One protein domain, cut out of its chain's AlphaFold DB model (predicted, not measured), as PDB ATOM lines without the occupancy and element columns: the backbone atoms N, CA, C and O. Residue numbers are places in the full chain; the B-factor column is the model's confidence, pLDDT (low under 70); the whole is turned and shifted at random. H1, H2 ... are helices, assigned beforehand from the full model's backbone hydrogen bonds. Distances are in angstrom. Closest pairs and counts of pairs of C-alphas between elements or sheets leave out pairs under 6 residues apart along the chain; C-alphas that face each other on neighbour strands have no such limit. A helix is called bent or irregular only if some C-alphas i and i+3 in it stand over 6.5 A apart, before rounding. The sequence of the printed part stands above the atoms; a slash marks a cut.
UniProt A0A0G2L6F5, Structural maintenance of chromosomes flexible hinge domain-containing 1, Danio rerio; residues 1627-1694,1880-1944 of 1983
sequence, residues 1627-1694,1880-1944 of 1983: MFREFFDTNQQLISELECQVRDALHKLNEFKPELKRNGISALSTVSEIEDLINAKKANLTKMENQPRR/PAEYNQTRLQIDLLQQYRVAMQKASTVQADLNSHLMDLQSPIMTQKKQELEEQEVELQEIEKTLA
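Overview. This is residues 1627 to 1694 and 1880 to 1944 of the 1983 residues of the protein "Structural maintenance of chromosomes flexible hinge domain-containing 1" of Danio rerio (UniProt A0A0G2L6F5). This is a long, thin rod of helices: H1 and H2 each lie side by side with the long helix H3, and H4 sets off at an angle past the end of H3. Residues 1930 to 1944, mostly the end of H4, stick out alone at one end. The printed part has 133 residues with four named helices, in the order H1, H2, H3, H4, and no named strand; the class is all helix. It is extended, with a radius of gyration of the C-alphas of 26.1 A and spans of 98 by 24 by 22 A.

Arrangement. H1, residues 1627 to 1662, touches H3, residues 1881 to 1917; their closest C-alphas, of Ala 1649 and Ala 1903, are 4.8 A apart. They run opposite ways at a shallow tilt of 22 degrees. H2, residues 1671 to 1689, is apart from H1 but touches H3, opposite ways at a shallow tilt of 21 degrees; the closest C-alphas, of Ile 1678 and Ile 1890, are 5.9 A apart. H4, residues 1920 to 1943, is close to H3 but not clearly touching, the same way at a steep tilt of 40 degrees; the closest C-alphas, of Asp 1916 and Met 1922, are 7.4 A apart. H4 is also close to H1 but not clearly touching; the closest C-alphas, of Phe 1628 and Leu 1929, are 6.8 A apart. H2 and H4 are apart. Every O i to N i+4 pair is within hydrogen-bond range in H2 and H4, against 29 of 32 in H1 and 32 of 33 in H3.

Along the chain. H1 begins at C-alpha 1627 (10.981, -5.293, -5.687) and is 55.0 A long; it is only just irregular, C-alphas 1655 and 1658 being 6.55 A apart. H2 is 26.3 A, H3 55.1 A and H4 34.2 A long, H4 ending at C-alpha 1943 (-11.773, -10.063, -2.775).

Size, cuts and confidence. The C-alphas farthest apart, of Arg 1694 and Ala 1944, are 98.7 A apart. Residues 1695 to 1879 are not printed, and C-alphas 1694 and 1880 across this cut are 12.4 A apart. Of the links printed whole, H3 to H4 is tight and H1 to H2 short. The mean pLDDT of the printed part is 81.5; residues 1667 and 1943 to 1944 are under 70.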
ATOM      1  N   MET A1627       9.812  -6.033  -5.187       74.79
ATOM      2  CA  MET A1627      10.981  -5.293  -5.687       74.79
ATOM      3  C   MET A1627      11.493  -4.256  -4.681       74.79
ATOM      4  O   MET A1627      12.702  -4.096  -4.520       74.79
ATOM      5  N   PHE A1628      10.595  -3.544  -3.995       80.10
ATOM      6  CA  PHE A1628      11.002  -2.550  -3.005       80.10
ATOM      7  C   PHE A1628      11.667  -3.174  -1.775       80.10
ATOM      8  O   PHE A1628      12.680  -2.644  -1.320       80.10
ATOM      9  N   ARG A1629      11.158  -4.300  -1.255       81.75
ATOM     10  CA  ARG A1629      11.795  -4.995  -0.122       81.75
ATOM     11  C   ARG A1629      13.211  -5.464  -0.457       81.75
ATOM     12  O   ARG A1629      14.131  -5.144   0.288       81.75
ATOM     13  N   GLU A1630      13.398  -6.117  -1.605       77.99
ATOM     14  CA  GLU A1630      14.729  -6.559  -2.060       77.99
ATOM     15  C   GLU A1630      15.707  -5.374  -2.181       77.99
ATOM     16  O   GLU A1630      16.864  -5.456  -1.762       77.99
ATOM     17  N   PHE A1631      15.232  -4.226  -2.673       79.57
ATOM     18  CA  PHE A1631      16.035  -3.006  -2.749       79.57
ATOM     19  C   PHE A1631      16.476  -2.484  -1.367       79.57
ATOM     20  O   PHE A1631      17.626  -2.065  -1.211       79.57
ATOM     21  N   PHE A1632      15.604  -2.507  -0.353       83.10
ATOM     22  CA  PHE A1632      15.964  -2.059   0.998       83.10
ATOM     23  C   PHE A1632      16.914  -3.030   1.714       83.10
ATOM     24  O   PHE A1632      17.882  -2.569   2.320       83.10
ATOM     25  N   ASP A1633      16.715  -4.342   1.577       77.96
ATOM     26  CA  ASP A1633      17.608  -5.351   2.166       77.96
ATOM     27  C   ASP A1633      19.043  -5.230   1.624       77.96
ATOM     28  O   ASP A1633      20.015  -5.288   2.383       77.96
ATOM     29  N   THR A1634      19.182  -4.956   0.323       77.13
ATOM     30  CA  THR A1634      20.490  -4.763  -0.324       77.13
ATOM     31  C   THR A1634      21.244  -3.554   0.252       77.13
ATOM     32  O   THR A1634      22.445  -3.628   0.514       77.13
ATOM     33  N   ASN A1635      20.547  -2.438   0.513       81.70
ATOM     34  CA  ASN A1635      21.161  -1.255   1.132       81.70
ATOM     35  C   ASN A1635      21.572  -1.518   2.596       81.70
ATOM     36  O   ASN A1635      22.611  -1.036   3.047       81.70
ATOM     37  N   GLN A1636      20.798  -2.319   3.336       79.93
ATOM     38  CA  GLN A1636      21.110  -2.682   4.723       79.93
ATOM     39  C   GLN A1636      22.394  -3.532   4.827       79.93
ATOM     40  O   GLN A1636      23.214  -3.333   5.731       79.93
ATOM     41  N   GLN A1637      22.598  -4.459   3.883       78.06
ATOM     42  CA  GLN A1637      23.844  -5.226   3.771       78.06
ATOM     43  C   GLN A1637      25.046  -4.320   3.490       78.06
ATOM     44  O   GLN A1637      26.078  -4.458   4.151       78.06
ATOM     45  N   LEU A1638      24.899  -3.354   2.578       80.02
ATOM     46  CA  LEU A1638      25.978  -2.431   2.227       80.02
ATOM     47  C   LEU A1638      26.415  -1.560   3.419       80.02
ATOM     48  O   LEU A1638      27.612  -1.357   3.625       80.02
ATOM     49  N   ILE A1639      25.469  -1.104   4.252       80.52
ATOM     50  CA  ILE A1639      25.788  -0.405   5.510       80.52
ATOM     51  C   ILE A1639      26.641  -1.288   6.422       80.52
ATOM     52  O   ILE A1639      27.669  -0.839   6.927       80.52
ATOM     53  N   SER A1640      26.242  -2.547   6.607       80.52
ATOM     54  CA  SER A1640      26.937  -3.480   7.502       80.52
ATOM     55  C   SER A1640      28.384  -3.740   7.049       80.52
ATOM     56  O   SER A1640      29.297  -3.809   7.877       80.52
ATOM     57  N   GLU A1641      28.624  -3.831   5.735       77.66
ATOM     58  CA  GLU A1641      29.977  -3.933   5.176       77.66
ATOM     59  C   GLU A1641      30.797  -2.657   5.390       77.66
ATOM     60  O   GLU A1641      31.949  -2.739   5.828       77.66
ATOM     61  N   LEU A1642      30.224  -1.480   5.119       80.77
ATOM     62  CA  LEU A1642      30.904  -0.197   5.314       80.77
ATOM     63  C   LEU A1642      31.279   0.025   6.790       80.77
ATOM     64  O   LEU A1642      32.409   0.418   7.084       80.77
ATOM     65  N   GLU A1643      30.394  -0.311   7.731       84.06
ATOM     66  CA  GLU A1643      30.687  -0.277   9.170       84.06
ATOM     67  C   GLU A1643      31.837  -1.215   9.564       84.06
ATOM     68  O   GLU A1643      32.676  -0.870  10.405       84.06
ATOM     69  N   CYS A1644      31.906  -2.405   8.962       80.98
ATOM     70  CA  CYS A1644      33.007  -3.335   9.194       80.98
ATOM     71  C   CYS A1644      34.334  -2.764   8.674       80.98
ATOM     72  O   CYS A1644      35.342  -2.794   9.383       80.98
ATOM     73  N   GLN A1645      34.332  -2.162   7.482       80.66
ATOM     74  CA  GLN A1645      35.525  -1.533   6.909       80.66
ATOM     75  C   GLN A1645      36.022  -0.340   7.742       80.66
ATOM     76  O   GLN A1645      37.235  -0.159   7.881       80.66
ATOM     77  N   VAL A1646      35.114   0.454   8.328       81.73
ATOM     78  CA  VAL A1646      35.473   1.539   9.259       81.73
ATOM     79  C   VAL A1646      36.201   0.980  10.483       81.73
ATOM     80  O   VAL A1646      37.265   1.487  10.851       81.73
ATOM     81  N   ARG A1647      35.670  -0.089  11.096       85.45
ATOM     82  CA  ARG A1647      36.302  -0.754  12.248       85.45
ATOM     83  C   ARG A1647      37.706  -1.258  11.923       85.45
ATOM     84  O   ARG A1647      38.638  -0.970  12.674       85.45
ATOM     85  N   ASP A1648      37.876  -1.939  10.793       78.94
ATOM     86  CA  ASP A1648      39.175  -2.475  10.369       78.94
ATOM     87  C   ASP A1648      40.197  -1.363  10.083       78.94
ATOM     88  O   ASP A1648      41.374  -1.473  10.447       78.94
ATOM     89  N   ALA A1649      39.760  -0.264   9.460       79.70
ATOM     90  CA  ALA A1649      40.623   0.881   9.183       79.70
ATOM     91  C   ALA A1649      41.078   1.583  10.477       79.70
ATOM     92  O   ALA A1649      42.256   1.932  10.606       79.70
ATOM     93  N   LEU A1650      40.181   1.734  11.458       86.93
ATOM     94  CA  LEU A1650      40.503   2.291  12.776       86.93
ATOM     95  C   LEU A1650      41.428   1.380  13.593       86.93
ATOM     96  O   LEU A1650      42.328   1.883  14.267       86.93
ATOM     97  N   HIS A1651      41.254   0.058  13.519       85.35
ATOM     98  CA  HIS A1651      42.144  -0.891  14.191       85.35
ATOM     99  C   HIS A1651      43.591  -0.741  13.698       85.35
ATOM    100  O   HIS A1651      44.504  -0.553  14.500       85.35
ATOM    101  N   LYS A1652      43.796  -0.719  12.374       77.70
ATOM    102  CA  LYS A1652      45.121  -0.505  11.765       77.70
ATOM    103  C   LYS A1652      45.744   0.840  12.134       77.70
ATOM    104  O   LYS A1652      46.943   0.917  12.387       77.70
ATOM    105  N   LEU A1653      44.942   1.904  12.197       84.09
ATOM    106  CA  LEU A1653      45.417   3.215  12.649       84.09
ATOM    107  C   LEU A1653      45.941   3.161  14.095       84.09
ATOM    108  O   LEU A1653      46.946   3.795  14.423       84.09
ATOM    109  N   ASN A1654      45.268   2.400  14.962       83.96
ATOM    110  CA  ASN A1654      45.647   2.254  16.365       83.96
ATOM    111  C   ASN A1654      46.864   1.334  16.578       83.96
ATOM    112  O   ASN A1654      47.570   1.534  17.563       83.96
ATOM    113  N   GLU A1655      47.166   0.412  15.657       84.24
ATOM    114  CA  GLU A1655      48.400  -0.399  15.673       84.24
ATOM    115  C   GLU A1655      49.673   0.432  15.441       84.24
ATOM    116  O   GLU A1655      50.675   0.235  16.127       84.24
ATOM    117  N   PHE A1656      49.640   1.409  14.528       82.70
ATOM    118  CA  PHE A1656      50.824   2.215  14.193       82.70
ATOM    119  C   PHE A1656      51.160   3.300  15.231       82.70
ATOM    120  O   PHE A1656      52.319   3.702  15.363       82.70
ATOM    121  N   LYS A1657      50.174   3.773  16.010       81.65
ATOM    122  CA  LYS A1657      50.388   4.772  17.079       81.65
ATOM    123  C   LYS A1657      51.495   4.384  18.080       81.65
ATOM    124  O   LYS A1657      52.373   5.215  18.325       81.65
ATOM    125  N   PRO A1658      51.496   3.180  18.687       81.07
ATOM    126  CA  PRO A1658      52.556   2.778  19.609       81.07
ATOM    127  C   PRO A1658      53.922   2.589  18.929       81.07
ATOM    128  O   PRO A1658      54.935   2.897  19.558       81.07
ATOM    129  N   GLU A1659      53.989   2.149  17.666       79.87
ATOM    130  CA  GLU A1659      55.264   2.008  16.939       79.87
ATOM    131  C   GLU A1659      55.930   3.350  16.624       79.87
ATOM    132  O   GLU A1659      57.144   3.490  16.807       79.87
ATOM    133  N   LEU A1660      55.146   4.357  16.222       82.08
ATOM    134  CA  LEU A1660      55.633   5.730  16.045       82.08
ATOM    135  C   LEU A1660      56.211   6.278  17.355       82.08
ATOM    136  O   LEU A1660      57.317   6.824  17.371       82.08
ATOM    137  N   LYS A1661      55.512   6.038  18.471       82.31
ATOM    138  CA  LYS A1661      55.956   6.458  19.805       82.31
ATOM    139  C   LYS A1661      57.270   5.777  20.211       82.31
ATOM    140  O   LYS A1661      58.146   6.430  20.769       82.31
ATOM    141  N   ARG A1662      57.439   4.490  19.880       82.01
ATOM    142  CA  ARG A1662      58.667   3.711  20.139       82.01
ATOM    143  C   ARG A1662      59.870   4.218  19.326       82.01
ATOM    144  O   ARG A1662      60.999   4.103  19.787       82.01
ATOM    145  N   ASN A1663      59.624   4.829  18.166       80.83
ATOM    146  CA  ASN A1663      60.640   5.432  17.296       80.83
ATOM    147  C   ASN A1663      60.840   6.945  17.521       80.83
ATOM    148  O   ASN A1663      61.467   7.606  16.693       80.83
ATOM    149  N   GLY A1664      60.334   7.502  18.629       78.02
ATOM    150  CA  GLY A1664      60.556   8.900  19.012       78.02
ATOM    151  C   GLY A1664      59.694   9.924  18.264       78.02
ATOM    152  O   GLY A1664      60.066  11.094  18.205       78.02
ATOM    153  N   ILE A1665      58.564   9.508  17.682       75.78
ATOM    154  CA  ILE A1665      57.626  10.394  16.981       75.78
ATOM    155  C   ILE A1665      56.330  10.518  17.792       75.78
ATOM    156  O   ILE A1665      55.646   9.532  18.069       75.78
ATOM    157  N   SER A1666      55.995  11.749  18.184       73.91
ATOM    158  CA  SER A1666      54.765  12.095  18.908       73.91
ATOM    159  C   SER A1666      53.524  11.929  18.020       73.91
ATOM    160  O   SER A1666      53.599  12.127  16.812       73.91
ATOM    161  N   ALA A1667      52.377  11.572  18.608       61.92
ATOM    162  CA  ALA A1667      51.143  11.311  17.865       61.92
ATOM    163  C   ALA A1667      50.643  12.566  17.121       61.92
ATOM    164  O   ALA A1667      50.309  13.563  17.755       61.92
ATOM    165  N   LEU A1668      50.583  12.486  15.789       72.52
ATOM    166  CA  LEU A1668      50.097  13.541  14.890       72.52
ATOM    167  C   LEU A1668      48.604  13.326  14.596       72.52
ATOM    168  O   LEU A1668      48.155  12.180  14.463       72.52
ATOM    169  N   SER A1669      47.846  14.421  14.520       76.75
ATOM    170  CA  SER A1669      46.373  14.436  14.474       76.75
ATOM    171  C   SER A1669      45.800  14.621  13.072       76.75
ATOM    172  O   SER A1669      44.668  14.210  12.824       76.75
ATOM    173  N   THR A1670      46.558  15.228  12.158       81.48
ATOM    174  CA  THR A1670      46.083  15.547  10.807       81.48
ATOM    175  C   THR A1670      47.024  15.026   9.721       81.48
ATOM    176  O   THR A1670      48.231  14.892   9.921       81.48
ATOM    177  N   VAL A1671      46.473  14.754   8.533       82.43
ATOM    178  CA  VAL A1671      47.250  14.297   7.364       82.43
ATOM    179  C   VAL A1671      48.315  15.326   6.960       82.43
ATOM    180  O   VAL A1671      49.421  14.929   6.601       82.43
ATOM    181  N   SER A1672      48.017  16.626   7.091       81.14
ATOM    182  CA  SER A1672      48.959  17.717   6.793       81.14
ATOM    183  C   SER A1672      50.184  17.686   7.711       81.14
ATOM    184  O   SER A1672      51.306  17.739   7.224       81.14
ATOM    185  N   GLU A1673      49.989  17.517   9.024       85.75
ATOM    186  CA  GLU A1673      51.095  17.416   9.992       85.75
ATOM    187  C   GLU A1673      52.020  16.224   9.689       85.75
ATOM    188  O   GLU A1673      53.240  16.312   9.844       85.75
ATOM    189  N   ILE A1674      51.449  15.102   9.231       85.46
ATOM    190  CA  ILE A1674      52.211  13.915   8.824       85.46
ATOM    191  C   ILE A1674      53.012  14.195   7.545       85.46
ATOM    192  O   ILE A1674      54.178  13.806   7.464       85.46
ATOM    193  N   GLU A1675      52.427  14.874   6.555       83.63
ATOM    194  CA  GLU A1675      53.121  15.241   5.313       83.63
ATOM    195  C   GLU A1675      54.266  16.224   5.546       83.63
ATOM    196  O   GLU A1675      55.358  16.006   5.019       83.63
ATOM    197  N   ASP A1676      54.065  17.243   6.381       83.09
ATOM    198  CA  ASP A1676      55.115  18.198   6.739       83.09
ATOM    199  C   ASP A1676      56.292  17.498   7.430       83.09
ATOM    200  O   ASP A1676      57.454  17.736   7.083       83.09
ATOM    201  N   LEU A1677      56.015  16.558   8.346       88.84
ATOM    202  CA  LEU A1677      57.064  15.787   9.011       88.84
ATOM    203  C   LEU A1677      57.783  14.828   8.048       88.84
ATOM    204  O   LEU A1677      59.010  14.717   8.111       88.84
ATOM    205  N   ILE A1678      57.057  14.167   7.136       86.30
ATOM    206  CA  ILE A1678      57.658  13.343   6.074       86.30
ATOM    207  C   ILE A1678      58.564  14.204   5.192       86.30
ATOM    208  O   ILE A1678      59.686  13.791   4.902       86.30
ATOM    209  N   ASN A1679      58.122  15.396   4.788       83.35
ATOM    210  CA  ASN A1679      58.902  16.309   3.952       83.35
ATOM    211  C   ASN A1679      60.162  16.798   4.677       83.35
ATOM    212  O   ASN A1679      61.251  16.754   4.105       83.35
ATOM    213  N   ALA A1680      60.052  17.169   5.956       84.71
ATOM    214  CA  ALA A1680      61.198  17.544   6.780       84.71
ATOM    215  C   ALA A1680      62.197  16.382   6.951       84.71
ATOM    216  O   ALA A1680      63.410  16.567   6.818       84.71
ATOM    217  N   LYS A1681      61.706  15.159   7.195       87.59
ATOM    218  CA  LYS A1681      62.543  13.954   7.310       87.59
ATOM    219  C   LYS A1681      63.185  13.573   5.974       87.59
ATOM    220  O   LYS A1681      64.373  13.268   5.970       87.59
ATOM    221  N   LYS A1682      62.469  13.674   4.846       83.22
ATOM    222  CA  LYS A1682      63.024  13.509   3.487       83.22
ATOM    223  C   LYS A1682      64.111  14.539   3.195       83.22
ATOM    224  O   LYS A1682      65.157  14.166   2.672       83.22
ATOM    225  N   ALA A1683      63.916  15.802   3.576       80.24
ATOM    226  CA  ALA A1683      64.932  16.841   3.418       80.24
ATOM    227  C   ALA A1683      66.205  16.514   4.219       80.24
ATOM    228  O   ALA A1683      67.302  16.601   3.673       80.24
ATOM    229  N   ASN A1684      66.072  16.056   5.471       82.10
ATOM    230  CA  ASN A1684      67.211  15.578   6.266       82.10
ATOM    231  C   ASN A1684      67.879  14.335   5.663       82.10
ATOM    232  O   ASN A1684      69.105  14.263   5.637       82.10
ATOM    233  N   LEU A1685      67.097  13.383   5.151       81.03
ATOM    234  CA  LEU A1685      67.599  12.171   4.504       81.03
ATOM    235  C   LEU A1685      68.405  12.516   3.243       81.03
ATOM    236  O   LEU A1685      69.535  12.063   3.113       81.03
ATOM    237  N   THR A1686      67.900  13.438   2.416       77.79
ATOM    238  CA  THR A1686      68.620  13.990   1.252       77.79
ATOM    239  C   THR A1686      69.903  14.713   1.687       77.79
ATOM    240  O   THR A1686      70.943  14.600   1.045       77.79
ATOM    241  N   LYS A1687      69.866  15.438   2.816       78.68
ATOM    242  CA  LYS A1687      71.042  16.115   3.387       78.68
ATOM    243  C   LYS A1687      72.126  15.119   3.820       78.68
ATOM    244  O   LYS A1687      73.294  15.365   3.543       78.68
ATOM    245  N   MET A1688      71.750  14.008   4.461       80.45
ATOM    246  CA  MET A1688      72.670  12.922   4.846       80.45
ATOM    247  C   MET A1688      73.191  12.152   3.626       80.45
ATOM    248  O   MET A1688      74.364  11.794   3.569       80.45
ATOM    249  N   GLU A1689      72.346  11.934   2.619       74.68
ATOM    250  CA  GLU A1689      72.702  11.242   1.378       74.68
ATOM    251  C   GLU A1689      73.642  12.063   0.481       74.68
ATOM    252  O   GLU A1689      74.443  11.485  -0.252       74.68
ATOM    253  N   ASN A1690      73.605  13.394   0.585       76.52
ATOM    254  CA  ASN A1690      74.481  14.311  -0.149       76.52
ATOM    255  C   ASN A1690      75.754  14.707   0.614       76.52
ATOM    256  O   ASN A1690      76.571  15.453   0.072       76.52
ATOM    257  N   GLN A1691      75.956  14.238   1.851       76.23
ATOM    258  CA  GLN A1691      77.224  14.481   2.540       76.23
ATOM    259  C   GLN A1691      78.392  13.831   1.773       76.23
ATOM    260  O   GLN A1691      78.245  12.700   1.284       76.23
ATOM    261  N   PRO A1692      79.551  14.515   1.665       77.90
ATOM    262  CA  PRO A1692      80.719  13.970   0.984       77.90
ATOM    263  C   PRO A1692      81.140  12.655   1.646       77.90
ATOM    264  O   PRO A1692      81.437  12.620   2.838       77.90
ATOM    265  N   ARG A1693      81.163  11.567   0.873       82.28
ATOM    266  CA  ARG A1693      81.643  10.252   1.310       82.28
ATOM    267  C   ARG A1693      82.374   9.566   0.171       82.28
ATOM    268  O   ARG A1693      82.080   9.821  -0.998       82.28
ATOM    269  N   ARG A1694      83.275   8.650   0.513       88.28
ATOM    270  CA  ARG A1694      83.941   7.796  -0.469       88.28
ATOM    271  C   ARG A1694      82.900   6.935  -1.192       88.28
ATOM    272  O   ARG A1694      82.116   6.237  -0.548       88.28
ATOM    273  N   PRO A1880      75.631   7.130   7.145       81.07
ATOM    274  CA  PRO A1880      75.558   7.296   8.596       81.07
ATOM    275  C   PRO A1880      74.419   6.469   9.204       81.07
ATOM    276  O   PRO A1880      73.359   6.330   8.595       81.07
ATOM    277  N   ALA A1881      74.594   5.959  10.425       76.16
ATOM    278  CA  ALA A1881      73.574   5.144  11.093       76.16
ATOM    279  C   ALA A1881      72.226   5.884  11.246       76.16
ATOM    280  O   ALA A1881      71.167   5.259  11.144       76.16
ATOM    281  N   GLU A1882      72.248   7.217  11.397       79.96
ATOM    282  CA  GLU A1882      71.029   8.033  11.470       79.96
ATOM    283  C   GLU A1882      70.184   7.994  10.183       79.96
ATOM    284  O   GLU A1882      68.970   8.215  10.246       79.96
ATOM    285  N   TYR A1883      70.781   7.677   9.024       83.98
ATOM    286  CA  TYR A1883      70.062   7.555   7.752       83.98
ATOM    287  C   TYR A1883      69.025   6.432   7.810       83.98
ATOM    288  O   TYR A1883      67.847   6.664   7.538       83.98
ATOM    289  N   ASN A1884      69.436   5.230   8.225       76.23
ATOM    290  CA  ASN A1884      68.548   4.064   8.288       76.23
ATOM    291  C   ASN A1884      67.422   4.272   9.303       76.23
ATOM    292  O   ASN A1884      66.269   3.940   9.033       76.23
ATOM    293  N   GLN A1885      67.733   4.899  10.438       81.29
ATOM    294  CA  GLN A1885      66.733   5.212  11.455       81.29
ATOM    295  C   GLN A1885      65.725   6.265  10.971       81.29
ATOM    296  O   GLN A1885      64.525   6.139  11.214       81.29
ATOM    297  N   THR A1886      66.184   7.267  10.215       82.05
ATOM    298  CA  THR A1886      65.310   8.270   9.585       82.05
ATOM    299  C   THR A1886      64.446   7.661   8.478       82.05
ATOM    300  O   THR A1886      63.273   8.015   8.357       82.05
ATOM    301  N   ARG A1887      64.978   6.713   7.697       81.82
ATOM    302  CA  ARG A1887      64.225   5.989   6.662       81.82
ATOM    303  C   ARG A1887      63.103   5.141   7.265       81.82
ATOM    304  O   ARG A1887      61.971   5.240   6.804       81.82
ATOM    305  N   LEU A1888      63.390   4.399   8.340       82.20
ATOM    306  CA  LEU A1888      62.385   3.621   9.080       82.20
ATOM    307  C   LEU A1888      61.250   4.518   9.609       82.20
ATOM    308  O   LEU A1888      60.073   4.178   9.507       82.20
ATOM    309  N   GLN A1889      61.601   5.696  10.135       85.57
ATOM    310  CA  GLN A1889      60.636   6.701  10.586       85.57
ATOM    311  C   GLN A1889      59.733   7.212   9.450       85.57
ATOM    312  O   GLN A1889      58.538   7.406   9.670       85.57
ATOM    313  N   ILE A1890      60.280   7.427   8.248       85.39
ATOM    314  CA  ILE A1890      59.505   7.856   7.070       85.39
ATOM    315  C   ILE A1890      58.521   6.766   6.634       85.39
ATOM    316  O   ILE A1890      57.355   7.087   6.406       85.39
ATOM    317  N   ASP A1891      58.952   5.501   6.575       82.57
ATOM    318  CA  ASP A1891      58.079   4.374   6.209       82.57
ATOM    319  C   ASP A1891      56.907   4.232   7.189       82.57
ATOM    320  O   ASP A1891      55.750   4.152   6.771       82.57
ATOM    321  N   LEU A1892      57.180   4.291   8.499       84.71
ATOM    322  CA  LEU A1892      56.148   4.277   9.544       84.71
ATOM    323  C   LEU A1892      55.160   5.443   9.399       84.71
ATOM    324  O   LEU A1892      53.947   5.245   9.481       84.71
ATOM    325  N   LEU A1893      55.653   6.660   9.143       87.44
ATOM    326  CA  LEU A1893      54.806   7.835   8.915       87.44
ATOM    327  C   LEU A1893      53.951   7.702   7.649       87.44
ATOM    328  O   LEU A1893      52.781   8.079   7.666       87.44
ATOM    329  N   GLN A1894      54.494   7.153   6.559       85.57
ATOM    330  CA  GLN A1894      53.742   6.922   5.323       85.57
ATOM    331  C   GLN A1894      52.651   5.868   5.513       85.57
ATOM    332  O   GLN A1894      51.523   6.082   5.062       85.57
ATOM    333  N   GLN A1895      52.942   4.775   6.221       86.20
ATOM    334  CA  GLN A1895      51.941   3.762   6.557       86.20
ATOM    335  C   GLN A1895      50.839   4.338   7.455       86.20
ATOM    336  O   GLN A1895      49.654   4.145   7.171       86.20
ATOM    337  N   TYR A1896      51.206   5.136   8.464       87.61
ATOM    338  CA  TYR A1896      50.245   5.839   9.315       87.61
ATOM    339  C   TYR A1896      49.386   6.838   8.524       87.61
ATOM    340  O   TYR A1896      48.168   6.870   8.705       87.61
ATOM    341  N   ARG A1897      49.975   7.587   7.577       87.62
ATOM    342  CA  ARG A1897      49.246   8.494   6.670       87.62
ATOM    343  C   ARG A1897      48.196   7.745   5.853       87.62
ATOM    344  O   ARG A1897      47.045   8.171   5.796       87.62
ATOM    345  N   VAL A1898      48.587   6.630   5.231       85.09
ATOM    346  CA  VAL A1898      47.692   5.805   4.403       85.09
ATOM    347  C   VAL A1898      46.570   5.208   5.254       85.09
ATOM    348  O   VAL A1898      45.414   5.233   4.832       85.09
ATOM    349  N   ALA A1899      46.876   4.728   6.463       84.42
ATOM    350  CA  ALA A1899      45.864   4.239   7.397       84.42
ATOM    351  C   ALA A1899      44.872   5.347   7.799       84.42
ATOM    352  O   ALA A1899      43.665   5.110   7.800       84.42
ATOM    353  N   MET A1900      45.359   6.565   8.067       86.98
ATOM    354  CA  MET A1900      44.528   7.708   8.460       86.98
ATOM    355  C   MET A1900      43.624   8.190   7.319       86.98
ATOM    356  O   MET A1900      42.426   8.379   7.526       86.98
ATOM    357  N   GLN A1901      44.156   8.314   6.098       85.23
ATOM    358  CA  GLN A1901      43.353   8.635   4.914       85.23
ATOM    359  C   GLN A1901      42.303   7.558   4.640       85.23
ATOM    360  O   GLN A1901      41.152   7.892   4.368       85.23
ATOM    361  N   LYS A1902      42.661   6.273   4.757       82.87
ATOM    362  CA  LYS A1902      41.713   5.176   4.544       82.87
ATOM    363  C   LYS A1902      40.595   5.185   5.582       82.87
ATOM    364  O   LYS A1902      39.437   5.121   5.192       82.87
ATOM    365  N   ALA A1903      40.915   5.352   6.866       85.81
ATOM    366  CA  ALA A1903      39.900   5.498   7.910       85.81
ATOM    367  C   ALA A1903      38.961   6.683   7.625       85.81
ATOM    368  O   ALA A1903      37.747   6.533   7.707       85.81
ATOM    369  N   SER A1904      39.506   7.830   7.205       84.90
ATOM    370  CA  SER A1904      38.701   9.011   6.875       84.90
ATOM    371  C   SER A1904      37.830   8.822   5.626       84.90
ATOM    372  O   SER A1904      36.711   9.324   5.599       84.90
ATOM    373  N   THR A1905      38.324   8.115   4.604       81.55
ATOM    374  CA  THR A1905      37.599   7.900   3.336       81.55
ATOM    375  C   THR A1905      36.433   6.941   3.541       81.55
ATOM    376  O   THR A1905      35.301   7.281   3.228       81.55
ATOM    377  N   VAL A1906      36.681   5.787   4.170       83.13
ATOM    378  CA  VAL A1906      35.634   4.782   4.421       83.13
ATOM    379  C   VAL A1906      34.560   5.340   5.366       83.13
ATOM    380  O   VAL A1906      33.371   5.091   5.180       83.13
ATOM    381  N   GLN A1907      34.955   6.157   6.350       89.14
ATOM    382  CA  GLN A1907      34.005   6.856   7.216       89.14
ATOM    383  C   GLN A1907      33.146   7.868   6.438       89.14
ATOM    384  O   GLN A1907      31.956   8.002   6.724       89.14
ATOM    385  N   ALA A1908      33.729   8.581   5.470       83.73
ATOM    386  CA  ALA A1908      32.990   9.499   4.609       83.73
ATOM    387  C   ALA A1908      32.015   8.753   3.683       83.73
ATOM    388  O   ALA A1908      30.880   9.202   3.548       83.73
ATOM    389  N   ASP A1909      32.411   7.604   3.126       80.66
ATOM    390  CA  ASP A1909      31.548   6.761   2.287       80.66
ATOM    391  C   ASP A1909      30.342   6.229   3.079       80.66
ATOM    392  O   ASP A1909      29.203   6.352   2.622       80.66
ATOM    393  N   LEU A1910      30.561   5.737   4.309       88.27
ATOM    394  CA  LEU A1910      29.481   5.327   5.218       88.27
ATOM    395  C   LEU A1910      28.526   6.492   5.518       88.27
ATOM    396  O   LEU A1910      27.310   6.344   5.398       88.27
ATOM    397  N   ASN A1911      29.064   7.664   5.869       86.11
ATOM    398  CA  ASN A1911      28.251   8.843   6.170       86.11
ATOM    399  C   ASN A1911      27.455   9.316   4.945       86.11
ATOM    400  O   ASN A1911      26.285   9.669   5.075       86.11
ATOM    401  N   SER A1912      28.069   9.310   3.758       83.16
ATOM    402  CA  SER A1912      27.411   9.696   2.510       83.16
ATOM    403  C   SER A1912      26.266   8.745   2.174       83.16
ATOM    404  O   SER A1912      25.181   9.204   1.828       83.16
ATOM    405  N   HIS A1913      26.474   7.432   2.317       85.98
ATOM    406  CA  HIS A1913      25.435   6.441   2.042       85.98
ATOM    407  C   HIS A1913      24.278   6.519   3.055       85.98
ATOM    408  O   HIS A1913      23.109   6.452   2.672       85.98
ATOM    409  N   LEU A1914      24.581   6.772   4.335       84.14
ATOM    410  CA  LEU A1914      23.567   7.040   5.361       84.14
ATOM    411  C   LEU A1914      22.751   8.311   5.067       84.14
ATOM    412  O   LEU A1914      21.540   8.312   5.289       84.14
ATOM    413  N   MET A1915      23.372   9.378   4.542       81.65
ATOM    414  CA  MET A1915      22.633  10.574   4.114       81.65
ATOM    415  C   MET A1915      21.737  10.305   2.899       81.65
ATOM    416  O   MET A1915      20.623  10.825   2.849       81.65
ATOM    417  N   ASP A1916      22.174   9.475   1.949       75.55
ATOM    418  CA  ASP A1916      21.383   9.123   0.762       75.55
ATOM    419  C   ASP A1916      20.120   8.324   1.132       75.55
ATOM    420  O   ASP A1916      19.032   8.576   0.603       75.55
ATOM    421  N   LEU A1917      20.223   7.436   2.128       78.02
ATOM    422  CA  LEU A1917      19.086   6.729   2.733       78.02
ATOM    423  C   LEU A1917      18.097   7.661   3.454       78.02
ATOM    424  O   LEU A1917      16.913   7.338   3.547       78.02
ATOM    425  N   GLN A1918      18.555   8.824   3.925       77.49
ATOM    426  CA  GLN A1918      17.711   9.880   4.499       77.49
ATOM    427  C   GLN A1918      17.200  10.882   3.452       77.49
ATOM    428  O   GLN A1918      16.503  11.837   3.801       77.49
ATOM    429  N   SER A1919      17.530  10.699   2.169       78.41
ATOM    430  CA  SER A1919      17.080  11.606   1.115       78.41
ATOM    431  C   SER A1919      15.550  11.589   0.970       78.41
ATOM    432  O   SER A1919      14.911  10.553   1.200       78.41
ATOM    433  N   PRO A1920      14.937  12.701   0.511       77.74
ATOM    434  CA  PRO A1920      13.489  12.787   0.325       77.74
ATOM    435  C   PRO A1920      12.944  11.673  -0.574       77.74
ATOM    436  O   PRO A1920      11.864  11.153  -0.323       77.74
ATOM    437  N   ILE A1921      13.721  11.264  -1.583       78.25
ATOM    438  CA  ILE A1921      13.361  10.199  -2.526       78.25
ATOM    439  C   ILE A1921      13.296   8.844  -1.815       78.25
ATOM    440  O   ILE A1921      12.345   8.092  -2.018       78.25
ATOM    441  N   MET A1922      14.280   8.525  -0.968       82.11
ATOM    442  CA  MET A1922      14.278   7.272  -0.204       82.11
ATOM    443  C   MET A1922      13.165   7.245   0.841       82.11
ATOM    444  O   MET A1922      12.524   6.212   1.029       82.11
ATOM    445  N   THR A1923      12.873   8.393   1.459       78.32
ATOM    446  CA  THR A1923      11.739   8.512   2.386       78.32
ATOM    447  C   THR A1923      10.410   8.305   1.652       78.32
ATOM    448  O   THR A1923       9.537   7.598   2.146       78.32
ATOM    449  N   GLN A1924      10.289   8.848   0.436       81.03
ATOM    450  CA  GLN A1924       9.109   8.707  -0.413       81.03
ATOM    451  C   GLN A1924       8.909   7.264  -0.898       81.03
ATOM    452  O   GLN A1924       7.799   6.758  -0.815       81.03
ATOM    453  N   LYS A1925       9.976   6.558  -1.307       83.08
ATOM    454  CA  LYS A1925       9.900   5.122  -1.647       83.08
ATOM    455  C   LYS A1925       9.471   4.260  -0.461       83.08
ATOM    456  O   LYS A1925       8.760   3.278  -0.640       83.08
ATOM    457  N   LYS A1926       9.915   4.610   0.751       83.19
ATOM    458  CA  LYS A1926       9.504   3.910   1.973       83.19
ATOM    459  C   LYS A1926       8.024   4.159   2.292       83.19
ATOM    460  O   LYS A1926       7.329   3.211   2.633       83.19
ATOM    461  N   GLN A1927       7.537   5.390   2.105       83.32
ATOM    462  CA  GLN A1927       6.105   5.703   2.194       83.32
ATOM    463  C   GLN A1927       5.279   4.995   1.114       83.32
ATOM    464  O   GLN A1927       4.238   4.441   1.438       83.32
ATOM    465  N   GLU A1928       5.744   4.950  -0.139       84.21
ATOM    466  CA  GLU A1928       5.065   4.211  -1.213       84.21
ATOM    467  C   GLU A1928       4.970   2.716  -0.899       84.21
ATOM    468  O   GLU A1928       3.935   2.110  -1.157       84.21
ATOM    469  N   LEU A1929       6.021   2.113  -0.330       87.71
ATOM    470  CA  LEU A1929       5.977   0.719   0.114       87.71
ATOM    471  C   LEU A1929       4.890   0.510   1.181       87.71
ATOM    472  O   LEU A1929       4.095  -0.419   1.053       87.71
ATOM    473  N   GLU A1930       4.829   1.377   2.195       84.11
ATOM    474  CA  GLU A1930       3.806   1.313   3.250       84.11
ATOM    475  C   GLU A1930       2.387   1.534   2.691       84.11
ATOM    476  O   GLU A1930       1.475   0.777   3.021       84.11
ATOM    477  N   GLU A1931       2.188   2.511   1.800       84.79
ATOM    478  CA  GLU A1931       0.894   2.763   1.147       84.79
ATOM    479  C   GLU A1931       0.448   1.577   0.282       84.79
ATOM    480  O   GLU A1931      -0.709   1.160   0.357       84.79
ATOM    481  N   GLN A1932       1.359   0.992  -0.502       88.29
ATOM    482  CA  GLN A1932       1.060  -0.171  -1.339       88.29
ATOM    483  C   GLN A1932       0.733  -1.415  -0.508       88.29
ATOM    484  O   GLN A1932      -0.153  -2.181  -0.887       88.29
ATOM    485  N   GLU A1933       1.410  -1.630   0.625       83.98
ATOM    486  CA  GLU A1933       1.094  -2.734   1.540       83.98
ATOM    487  C   GLU A1933      -0.313  -2.590   2.144       83.98
ATOM    488  O   GLU A1933      -1.058  -3.574   2.210       83.98
ATOM    489  N   VAL A1934      -0.710  -1.369   2.522       83.55
ATOM    490  CA  VAL A1934      -2.068  -1.083   3.014       83.55
ATOM    491  C   VAL A1934      -3.111  -1.280   1.909       83.55
ATOM    492  O   VAL A1934      -4.133  -1.933   2.137       83.55
ATOM    493  N   GLU A1935      -2.850  -0.780   0.699       85.23
ATOM    494  CA  GLU A1935      -3.764  -0.926  -0.440       85.23
ATOM    495  C   GLU A1935      -3.942  -2.403  -0.840       85.23
ATOM    496  O   GLU A1935      -5.059  -2.847  -1.126       85.23
ATOM    497  N   LEU A1936      -2.864  -3.197  -0.798       85.29
ATOM    498  CA  LEU A1936      -2.923  -4.640  -1.034       85.29
ATOM    499  C   LEU A1936      -3.836  -5.331  -0.007       85.29
ATOM    500  O   LEU A1936      -4.692  -6.126  -0.398       85.29
ATOM    501  N   GLN A1937      -3.712  -4.991   1.282       79.61
ATOM    502  CA  GLN A1937      -4.569  -5.547   2.336       79.61
ATOM    503  C   GLN A1937      -6.057  -5.222   2.143       79.61
ATOM    504  O   GLN A1937      -6.909  -6.086   2.376       79.61
ATOM    505  N   GLU A1938      -6.403  -4.002   1.721       79.89
ATOM    506  CA  GLU A1938      -7.799  -3.641   1.436       79.89
ATOM    507  C   GLU A1938      -8.367  -4.418   0.246       79.89
ATOM    508  O   GLU A1938      -9.503  -4.910   0.303       79.89
ATOM    509  N   ILE A1939      -7.582  -4.576  -0.823       78.94
ATOM    510  CA  ILE A1939      -7.994  -5.333  -2.009       78.94
ATOM    511  C   ILE A1939      -8.210  -6.807  -1.654       78.94
ATOM    512  O   ILE A1939      -9.231  -7.377  -2.045       78.94
ATOM    513  N   GLU A1940      -7.316  -7.413  -0.869       75.60
ATOM    514  CA  GLU A1940      -7.474  -8.798  -0.406       75.60
ATOM    515  C   GLU A1940      -8.717  -8.976   0.476       75.60
ATOM    516  O   GLU A1940      -9.478  -9.925   0.273       75.60
ATOM    517  N   LYS A1941      -9.004  -8.027   1.379       75.76
ATOM    518  CA  LYS A1941     -10.254  -8.013   2.161       75.76
ATOM    519  C   LYS A1941     -11.498  -7.930   1.282       75.76
ATOM    520  O   LYS A1941     -12.502  -8.574   1.579       75.76
ATOM    521  N   THR A1942     -11.448  -7.129   0.222       74.02
ATOM    522  CA  THR A1942     -12.580  -6.933  -0.696       74.02
ATOM    523  C   THR A1942     -12.821  -8.181  -1.540       74.02
ATOM    524  O   THR A1942     -13.959  -8.618  -1.688       74.02
ATOM    525  N   LEU A1943     -11.745  -8.810  -2.022       68.85
ATOM    526  CA  LEU A1943     -11.773 -10.063  -2.775       68.85
ATOM    527  C   LEU A1943     -12.261 -11.267  -1.942       68.85
ATOM    528  O   LEU A1943     -12.601 -12.287  -2.537       68.85
ATOM    529  N   ALA A1944     -12.290 -11.192  -0.609       66.57
ATOM    530  CA  ALA A1944     -12.741 -12.277   0.271       66.57
ATOM    531  C   ALA A1944     -14.243 -12.228   0.649       66.57
ATOM    532  O   ALA A1944     -14.725 -13.142   1.316       66.57
TER     533      ALA A1944